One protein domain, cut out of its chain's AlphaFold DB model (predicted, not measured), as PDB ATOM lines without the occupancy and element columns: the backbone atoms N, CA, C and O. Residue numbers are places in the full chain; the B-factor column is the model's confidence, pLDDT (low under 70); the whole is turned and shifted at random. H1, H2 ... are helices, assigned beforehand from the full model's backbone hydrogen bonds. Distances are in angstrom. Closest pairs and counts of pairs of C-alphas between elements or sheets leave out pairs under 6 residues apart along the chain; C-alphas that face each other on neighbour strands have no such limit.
ATOM      1  N   VAL A  19     231.398  37.373 -79.557       90.94
ATOM      2  CA  VAL A  19     232.396  37.045 -78.526       90.94
ATOM      3  C   VAL A  19     232.659  38.197 -77.558       90.94
ATOM      4  O   VAL A  19     232.976  37.958 -76.395       90.94
ATOM      5  N   LEU A  20     232.562  39.447 -78.021       90.50
ATOM      6  CA  LEU A  20     232.798  40.608 -77.165       90.50
ATOM      7  C   LEU A  20     231.629  40.842 -76.210       90.50
ATOM      8  O   LEU A  20     231.866  41.181 -75.053       90.50
ATOM      9  N   ASP A  21     230.408  40.626 -76.688       92.19
ATOM     10  CA  ASP A  21     229.198  40.750 -75.881       92.19
ATOM     11  C   ASP A  21     229.141  39.603 -74.860       92.19
ATOM     12  O   ASP A  21     228.971  39.843 -73.667       92.19
ATOM     13  N   GLU A  22     229.436  38.365 -75.281       93.00
ATOM     14  CA  GLU A  22     229.524  37.212 -74.373       93.00
ATOM     15  C   GLU A  22     230.616  37.404 -73.306       93.00
ATOM     16  O   GLU A  22     230.410  37.071 -72.137       93.00
ATOM     17  N   PHE A  23     231.775  37.952 -73.681       92.00
ATOM     18  CA  PHE A  23     232.862  38.250 -72.747       92.00
ATOM     19  C   PHE A  23     232.456  39.303 -71.710       92.00
ATOM     20  O   PHE A  23     232.707  39.122 -70.515       92.00
ATOM     21  N   ASP A  24     231.828  40.386 -72.165       93.50
ATOM     22  CA  ASP A  24     231.360  41.476 -71.317       93.50
ATOM     23  C   ASP A  24     230.303  41.002 -70.321       93.50
ATOM     24  O   ASP A  24     230.460  41.248 -69.122       93.50
ATOM     25  N   ASP A  25     229.298  40.262 -70.790       94.44
ATOM     26  CA  ASP A  25     228.224  39.716 -69.956       94.44
ATOM     27  C   ASP A  25     228.765  38.688 -68.952       94.44
ATOM     28  O   ASP A  25     228.453  38.733 -67.758       94.44
ATOM     29  N   THR A  26     229.624  37.771 -69.409       93.38
ATOM     30  CA  THR A  26     230.164  36.687 -68.571       93.38
ATOM     31  C   THR A  26     231.059  37.221 -67.460       93.38
ATOM     32  O   THR A  26     231.010  36.733 -66.329       93.38
ATOM     33  N   LEU A  27     231.899  38.214 -67.768       93.44
ATOM     34  CA  LEU A  27     232.847  38.786 -66.811       93.44
ATOM     35  C   LEU A  27     232.346  40.083 -66.169       93.44
ATOM     36  O   LEU A  27     233.080  40.690 -65.385       93.44
ATOM     37  N   ASN A  28     231.107  40.493 -66.465       93.62
ATOM     38  CA  ASN A  28     230.496  41.733 -65.992       93.62
ATOM     39  C   ASN A  28     231.441  42.936 -66.193       93.62
ATOM     40  O   ASN A  28     231.747  43.696 -65.262       93.62
ATOM     41  N   CYS A  29     231.951  43.084 -67.416       91.81
ATOM     42  CA  CYS A  29     232.889  44.135 -67.795       91.81
ATOM     43  C   CYS A  29     232.482  44.834 -69.100       91.81
ATOM     44  O   CYS A  29     231.588  44.380 -69.802       91.81
ATOM     45  N   GLY A  30     233.088  45.986 -69.390       89.62
ATOM     46  CA  GLY A  30     232.792  46.752 -70.601       89.62
ATOM     47  C   GLY A  30     231.823  47.915 -70.392       89.62
ATOM     48  O   GLY A  30     231.588  48.322 -69.257       89.62
ATOM     49  N   PRO A  31     231.330  48.529 -71.482       87.19
ATOM     50  CA  PRO A  31     230.608  49.801 -71.430       87.19
ATOM     51  C   PRO A  31     229.297  49.742 -70.640       87.19
ATOM     52  O   PRO A  31     228.883  50.755 -70.079       87.19
ATOM     53  N   GLU A  32     228.657  48.573 -70.610       89.62
ATOM     54  CA  GLU A  32     227.351  48.362 -69.975       89.62
ATOM     55  C   GLU A  32     227.457  47.764 -68.562       89.62
ATOM     56  O   GLU A  32     226.446  47.556 -67.893       89.62
ATOM     57  N   HIS A  33     228.678  47.548 -68.065       90.81
ATOM     58  CA  HIS A  33     228.944  46.826 -66.825       90.81
ATOM     59  C   HIS A  33     229.888  47.591 -65.886       90.81
ATOM     60  O   HIS A  33     230.484  48.608 -66.238       90.81
ATOM     61  N   ALA A  34     230.034  47.104 -64.650       86.56
ATOM     62  CA  ALA A  34     230.867  47.761 -63.640       86.56
ATOM     63  C   ALA A  34     232.380  47.544 -63.854       86.56
ATOM     64  O   ALA A  34     233.193  48.345 -63.386       86.56
ATOM     65  N   GLY A  35     232.769  46.447 -64.512       90.81
ATOM     66  CA  GLY A  35     234.161  46.044 -64.695       90.81
ATOM     67  C   GLY A  35     234.854  46.668 -65.912       90.81
ATOM     68  O   GLY A  35     234.235  47.024 -66.912       90.81
ATOM     69  N   SER A  36     236.187  46.731 -65.873       93.56
ATOM     70  CA  SER A  36     237.006  47.143 -67.022       93.56
ATOM     71  C   SER A  36     237.408  45.942 -67.880       93.56
ATOM     72  O   SER A  36     238.045  45.020 -67.370       93.56
ATOM     73  N   ARG A  37     237.159  46.003 -69.200       92.88
ATOM     74  CA  ARG A  37     237.650  44.997 -70.167       92.88
ATOM     75  C   ARG A  37     239.159  44.796 -70.073       92.88
ATOM     76  O   ARG A  37     239.639  43.674 -70.115       92.88
ATOM     77  N   SER A  38     239.931  45.874 -69.919       91.44
ATOM     78  CA  SER A  38     241.392  45.762 -69.846       91.44
ATOM     79  C   SER A  38     241.867  45.110 -68.549       91.44
ATOM     80  O   SER A  38     242.895  44.440 -68.564       91.44
ATOM     81  N   ALA A  39     241.130  45.272 -67.446       91.12
ATOM     82  CA  ALA A  39     241.408  44.553 -66.205       91.12
ATOM     83  C   ALA A  39     241.068  43.064 -66.365       91.12
ATOM     84  O   ALA A  39     241.933  42.227 -66.138       91.12
ATOM     85  N   ALA A  40     239.880  42.750 -66.888       92.75
ATOM     86  CA  ALA A  40     239.456  41.376 -67.150       92.75
ATOM     87  C   ALA A  40     240.418  40.632 -68.096       92.75
ATOM     88  O   ALA A  40     240.808  39.499 -67.829       92.75
ATOM     89  N   VAL A  41     240.876  41.285 -69.170       92.25
ATOM     90  CA  VAL A  41     241.870  40.716 -70.097       92.25
ATOM     91  C   VAL A  41     243.225  40.512 -69.416       92.25
ATOM     92  O   VAL A  41     243.865  39.490 -69.652       92.25
ATOM     93  N   LYS A  42     243.678  41.439 -68.561       91.88
ATOM     94  CA  LYS A  42     244.928  41.260 -67.797       91.88
ATOM     95  C   LYS A  42     244.845  40.057 -66.863       91.88
ATOM     96  O   LYS A  42     245.774  39.252 -66.847       91.88
ATOM     97  N   ASP A  43     243.739  39.915 -66.143       92.44
ATOM     98  CA  ASP A  43     243.525  38.798 -65.225       92.44
ATOM     99  C   ASP A  43     243.441  37.469 -65.988       92.44
ATOM    100  O   ASP A  43     244.078  36.489 -65.602       92.44
ATOM    101  N   ALA A  44     242.748  37.449 -67.131       91.06
ATOM    102  CA  ALA A  44     242.679  36.282 -68.007       91.06
ATOM    103  C   ALA A  44     244.058  35.885 -68.567       91.06
ATOM    104  O   ALA A  44     244.391  34.701 -68.585       91.06
ATOM    105  N   LEU A  45     244.885  36.853 -68.980       91.81
ATOM    106  CA  LEU A  45     246.258  36.604 -69.439       91.81
ATOM    107  C   LEU A  45     247.145  36.048 -68.318       91.81
ATOM    108  O   LEU A  45     247.913  35.109 -68.547       91.81
ATOM    109  N   ALA A  46     247.034  36.604 -67.110       93.88
ATOM    110  CA  ALA A  46     247.775  36.128 -65.947       93.88
ATOM    111  C   ALA A  46     247.374  34.691 -65.583       93.88
ATOM    112  O   ALA A  46     248.245  33.843 -65.383       93.88
ATOM    113  N   LEU A  47     246.070  34.394 -65.571       93.31
ATOM    114  CA  LEU A  47     245.551  33.052 -65.316       93.31
ATOM    115  C   LEU A  47     246.006  32.059 -66.388       93.31
ATOM    116  O   LEU A  47     246.485  30.982 -66.046       93.31
ATOM    117  N   ALA A  48     245.895  32.421 -67.668       93.50
ATOM    118  CA  ALA A  48     246.347  31.570 -68.764       93.50
ATOM    119  C   ALA A  48     247.836  31.230 -68.611       93.50
ATOM    120  O   ALA A  48     248.204  30.063 -68.662       93.50
ATOM    121  N   THR A  49     248.674  32.228 -68.317       95.50
ATOM    122  CA  THR A  49     250.112  32.023 -68.082       95.50
ATOM    123  C   THR A  49     250.375  31.108 -66.883       95.50
ATOM    124  O   THR A  49     251.229  30.231 -66.959       95.50
ATOM    125  N   ALA A  50     249.633  31.276 -65.785       95.19
ATOM    126  CA  ALA A  50     249.779  30.438 -64.597       95.19
ATOM    127  C   ALA A  50     249.372  28.976 -64.854       95.19
ATOM    128  O   ALA A  50     250.050  28.057 -64.389       95.19
ATOM    129  N   VAL A  51     248.294  28.754 -65.613       94.75
ATOM    130  CA  VAL A  51     247.862  27.411 -66.028       94.75
ATOM    131  C   VAL A  51     248.922  26.763 -66.913       94.75
ATOM    132  O   VAL A  51     249.287  25.619 -66.664       94.75
ATOM    133  N   GLU A  52     249.444  27.483 -67.908       94.88
ATOM    134  CA  GLU A  52     250.516  26.983 -68.778       94.88
ATOM    135  C   GLU A  52     251.767  26.599 -67.978       94.88
ATOM    136  O   GLU A  52     252.223  25.466 -68.090       94.88
ATOM    137  N   ALA A  53     252.261  27.491 -67.113       94.88
ATOM    138  CA  ALA A  53     253.442  27.232 -66.289       94.88
ATOM    139  C   ALA A  53     253.256  26.017 -65.367       94.88
ATOM    140  O   ALA A  53     254.149  25.189 -65.243       94.88
ATOM    141  N   THR A  54     252.073  25.868 -64.763       95.19
ATOM    142  CA  THR A  54     251.784  24.731 -63.874       95.19
ATOM    143  C   THR A  54     251.769  23.403 -64.630       95.19
ATOM    144  O   THR A  54     252.205  22.383 -64.104       95.19
ATOM    145  N   LEU A  55     251.216  23.391 -65.844       94.62
ATOM    146  CA  LEU A  55     251.157  22.181 -66.662       94.62
ATOM    147  C   LEU A  55     252.551  21.778 -67.154       94.62
ATOM    148  O   LEU A  55     252.853  20.589 -67.141       94.62
ATOM    149  N   ASP A  56     253.382  22.756 -67.515       94.25
ATOM    150  CA  ASP A  56     254.782  22.556 -67.909       94.25
ATOM    151  C   ASP A  56     255.632  22.024 -66.741       94.25
ATOM    152  O   ASP A  56     256.304  21.005 -66.877       94.25
ATOM    153  N   ASP A  57     255.506  22.617 -65.547       95.69
ATOM    154  CA  ASP A  57     256.202  22.165 -64.328       95.69
ATOM    155  C   ASP A  57     255.871  20.707 -63.943       95.69
ATOM    156  O   ASP A  57     256.654  20.035 -63.264       95.69
ATOM    157  N   LEU A  58     254.696  20.218 -64.349       93.69
ATOM    158  CA  LEU A  58     254.215  18.859 -64.099       93.69
ATOM    159  C   LEU A  58     254.403  17.916 -65.300       93.69
ATOM    160  O   LEU A  58     253.952  16.771 -65.223       93.69
ATOM    161  N   ASP A  59     255.059  18.378 -66.368       94.06
ATOM    162  CA  ASP A  59     255.336  17.622 -67.596       94.06
ATOM    163  C   ASP A  59     254.057  17.072 -68.265       94.06
ATOM    164  O   ASP A  59     254.007  15.951 -68.776       94.06
ATOM    165  N   TYR A  60     252.964  17.849 -68.220       92.75
ATOM    166  CA  TYR A  60     251.717  17.497 -68.900       92.75
ATOM    167  C   TYR A  60     251.732  17.947 -70.359       92.75
ATOM    168  O   TYR A  60     251.590  19.131 -70.672       92.75
ATOM    169  N   GLU A  61     251.744  16.974 -71.262       92.62
ATOM    170  CA  GLU A  61     251.532  17.198 -72.688       92.62
ATOM    171  C   GLU A  61     250.084  16.889 -73.098       92.62
ATOM    172  O   GLU A  61     249.436  15.977 -72.578       92.62
ATOM    173  N   PHE A  62     249.560  17.660 -74.056       93.06
ATOM    174  CA  PHE A  62     248.202  17.487 -74.571       93.06
ATOM    175  C   PHE A  62     248.203  17.401 -76.093       93.06
ATOM    176  O   PHE A  62     248.706  18.292 -76.773       93.06
ATOM    177  N   ASP A  63     247.511  16.394 -76.624       92.94
ATOM    178  CA  ASP A  63     247.380  16.185 -78.072       92.94
ATOM    179  C   ASP A  63     246.566  17.284 -78.780       92.94
ATOM    180  O   ASP A  63     246.613  17.421 -80.002       92.94
ATOM    181  N   SER A  64     245.756  18.046 -78.033       94.00
ATOM    182  CA  SER A  64     244.945  19.128 -78.590       94.00
ATOM    183  C   SER A  64     244.555  20.193 -77.553       94.00
ATOM    184  O   SER A  64     244.432  19.885 -76.360       94.00
ATOM    185  N   PRO A  65     244.234  21.428 -77.997       90.06
ATOM    186  CA  PRO A  65     243.673  22.464 -77.127       90.06
ATOM    187  C   PRO A  65     242.367  22.043 -76.434       90.06
ATOM    188  O   PRO A  65     242.098  22.445 -75.304       90.06
ATOM    189  N   VAL A  66     241.557  21.204 -77.089       93.81
ATOM    190  CA  VAL A  66     240.295  20.692 -76.532       93.81
ATOM    191  C   VAL A  66     240.566  19.737 -75.369       93.81
ATOM    192  O   VAL A  66     239.942  19.867 -74.316       93.81
ATOM    193  N   SER A  67     241.537  18.829 -75.518       94.25
ATOM    194  CA  SER A  67     241.962  17.911 -74.451       94.25
ATOM    195  C   SER A  67     242.463  18.681 -73.231       94.25
ATOM    196  O   SER A  67     242.040  18.409 -72.106       94.25
ATOM    197  N   LYS A  68     243.294  19.704 -73.463       95.31
ATOM    198  CA  LYS A  68     243.783  20.603 -72.415       95.31
ATOM    199  C   LYS A  68     242.638  21.310 -71.688       95.31
ATOM    200  O   LYS A  68     242.570  21.278 -70.461       95.31
ATOM    201  N   ARG A  69     241.691  21.893 -72.434       93.50
ATOM    202  CA  ARG A  69     240.502  22.548 -71.865       93.50
ATOM    203  C   ARG A  69     239.697  21.592 -70.986       93.50
ATOM    204  O   ARG A  69     239.305  21.973 -69.883       93.50
ATOM    205  N   HIS A  70     239.447  20.368 -71.450       95.25
ATOM    206  CA  HIS A  70     238.719  19.369 -70.666       95.25
ATOM    207  C   HIS A  70     239.450  19.004 -69.377       95.25
ATOM    208  O   HIS A  70     238.813  18.968 -68.326       95.25
ATOM    209  N   PHE A  71     240.764  18.793 -69.446       95.81
ATOM    210  CA  PHE A  71     241.576  18.488 -68.273       95.81
ATOM    211  C   PHE A  71     241.500  19.603 -67.226       95.81
ATOM    212  O   PHE A  71     241.136  19.343 -66.081       95.81
ATOM    213  N   VAL A  72     241.746  20.854 -67.632       95.00
ATOM    214  CA  VAL A  72     241.685  22.017 -66.731       95.00
ATOM    215  C   VAL A  72     240.286  22.171 -66.127       95.00
ATOM    216  O   VAL A  72     240.149  22.363 -64.921       95.00
ATOM    217  N   THR A  73     239.234  22.009 -66.935       94.44
ATOM    218  CA  THR A  73     237.844  22.095 -66.455       94.44
ATOM    219  C   THR A  73     237.553  21.028 -65.399       94.44
ATOM    220  O   THR A  73     237.010  21.338 -64.341       94.44
ATOM    221  N   GLN A  74     237.931  19.772 -65.654       96.25
ATOM    222  CA  GLN A  74     237.725  18.679 -64.700       96.25
ATOM    223  C   GLN A  74     238.543  18.873 -63.421       96.25
ATOM    224  O   GLN A  74     238.035  18.600 -62.339       96.25
ATOM    225  N   ALA A  75     239.767  19.398 -63.512       94.62
ATOM    226  CA  ALA A  75     240.573  19.713 -62.336       94.62
ATOM    227  C   ALA A  75     239.876  20.736 -61.417       94.62
ATOM    228  O   ALA A  75     239.820  20.526 -60.204       94.62
ATOM    229  N   ILE A  76     239.284  21.788 -61.996       93.75
ATOM    230  CA  ILE A  76     238.518  22.804 -61.256       93.75
ATOM    231  C   ILE A  76     237.264  22.189 -60.622       93.75
ATOM    232  O   ILE A  76     237.031  22.370 -59.428       93.75
ATOM    233  N   LEU A  77     236.478  21.421 -61.386       95.94
ATOM    234  CA  LEU A  77     235.263  20.772 -60.876       95.94
ATOM    235  C   LEU A  77     235.569  19.803 -59.725       95.94
ATOM    236  O   LEU A  77     234.895  19.828 -58.696       95.94
ATOM    237  N   ASN A  78     236.631  19.007 -59.858       96.06
ATOM    238  CA  ASN A  78     237.078  18.081 -58.819       96.06
ATOM    239  C   ASN A  78     237.568  18.808 -57.560       96.06
ATOM    240  O   ASN A  78     237.482  18.261 -56.462       96.06
ATOM    241  N   GLN A  79     238.140  20.008 -57.690       93.94
ATOM    242  CA  GLN A  79     238.511  20.828 -56.535       93.94
ATOM    243  C   GLN A  79     237.270  21.390 -55.835       93.94
ATOM    244  O   GLN A  79     237.144  21.228 -54.626       93.94
ATOM    245  N   ALA A  80     236.326  21.963 -56.587       94.69
ATOM    246  CA  ALA A  80     235.084  22.501 -56.030       94.69
ATOM    247  C   ALA A  80     234.259  21.431 -55.291       94.69
ATOM    248  O   ALA A  80     233.675  21.702 -54.241       94.69
ATOM    249  N   GLN A  81     234.244  20.196 -55.809       94.62
ATOM    250  CA  GLN A  81     233.611  19.071 -55.126       94.62
ATOM    251  C   GLN A  81     234.298  18.754 -53.790       94.62
ATOM    252  O   GLN A  81     233.614  18.639 -52.781       94.62
ATOM    253  N   ARG A  82     235.636  18.664 -53.768       92.62
ATOM    254  CA  ARG A  82     236.410  18.395 -52.542       92.62
ATOM    255  C   ARG A  82     236.239  19.470 -51.470       92.62
ATOM    256  O   ARG A  82     236.338  19.159 -50.295       92.62
ATOM    257  N   GLU A  83     236.008  20.719 -51.861       92.25
ATOM    258  CA  GLU A  83     235.736  21.822 -50.926       92.25
ATOM    259  C   GLU A  83     234.305  21.811 -50.369       92.25
ATOM    260  O   GLU A  83     234.030  22.481 -49.376       92.25
ATOM    261  N   SER A  84     233.395  21.072 -51.010       88.56
ATOM    262  CA  SER A  84     231.995  20.940 -50.588       88.56
ATOM    263  C   SER A  84     231.746  19.731 -49.672       88.56
ATOM    264  O   SER A  84     230.638  19.599 -49.148       88.56
ATOM    265  N   GLU A  85     232.741  18.852 -49.509       83.56
ATOM    266  CA  GLU A  85     232.751  17.688 -48.603       83.56
ATOM    267  C   GLU A  85     233.310  18.056 -47.218       83.56
ATOM    268  O   GLU A  85     232.725  17.583 -46.214       83.56
TER     269      GLU A  85
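AT A GLANCE: This is residues 19 to 85 of the 85 residues of an uncharacterized protein of Halococcus saccharolyticus DSM 5350 (UniProt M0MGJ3). One long helix, H2, makes a beam, with the shorter H1 set crosswise near its first residues and the long H3 turned away near its other end, an open frame of three helices with few contacts. The later part of H3, with the last residue, sticks out as an arm, residues 73 to 85. The printed part has 67 residues with three named helices, in the order H1, H2, H3, and no named strand; the class is all helix. The whole is loose, with a radius of gyration of the C-alphas of 14.8 A, and spans 40 by 30 by 19 A.

HOW THE PARTS SIT: H2, residues 37 to 57, touches no helix, and its residues 42 to 50 stand free. H1, residues 19 to 27, is close to H2 but not clearly touching; the closest C-alphas, those of Leu 27 and Ala 40, are 7.1 A apart. The lines of H1 and H2 are about perpendicular, at 85 degrees. H3, residues 65 to 84, is only just apart from H2, with the closest C-alphas 8.2 A apart. H1 and H3 are apart. In H1, H2 and H3 every O i to N i+4 pair is within hydrogen-bond range.

IN THESE COORDINATES: H2 measures 30.0 A from C-alpha 37 at (237.650, 44.997, -70.167) to C-alpha 57 at (256.202, 22.165, -64.328). H1 begins with C-alpha 19 at (232.396, 37.045, -78.526) and is 11.9 A long. H3 is 29.0 A long and ends with C-alpha 84 at (231.995, 20.940, -50.588).

THE WHOLE: The two C-alphas farthest apart, those of Glu 32 and Asp 59, are 41.6 A apart. The links H1 to H2, of 9 residues, and H2 to H3, of 7 residues, are short. The printed part has no cut and ends at residue 85, the chain's last residue. The mean pLDDT of the printed part is 93.0, and no printed residue is under 70.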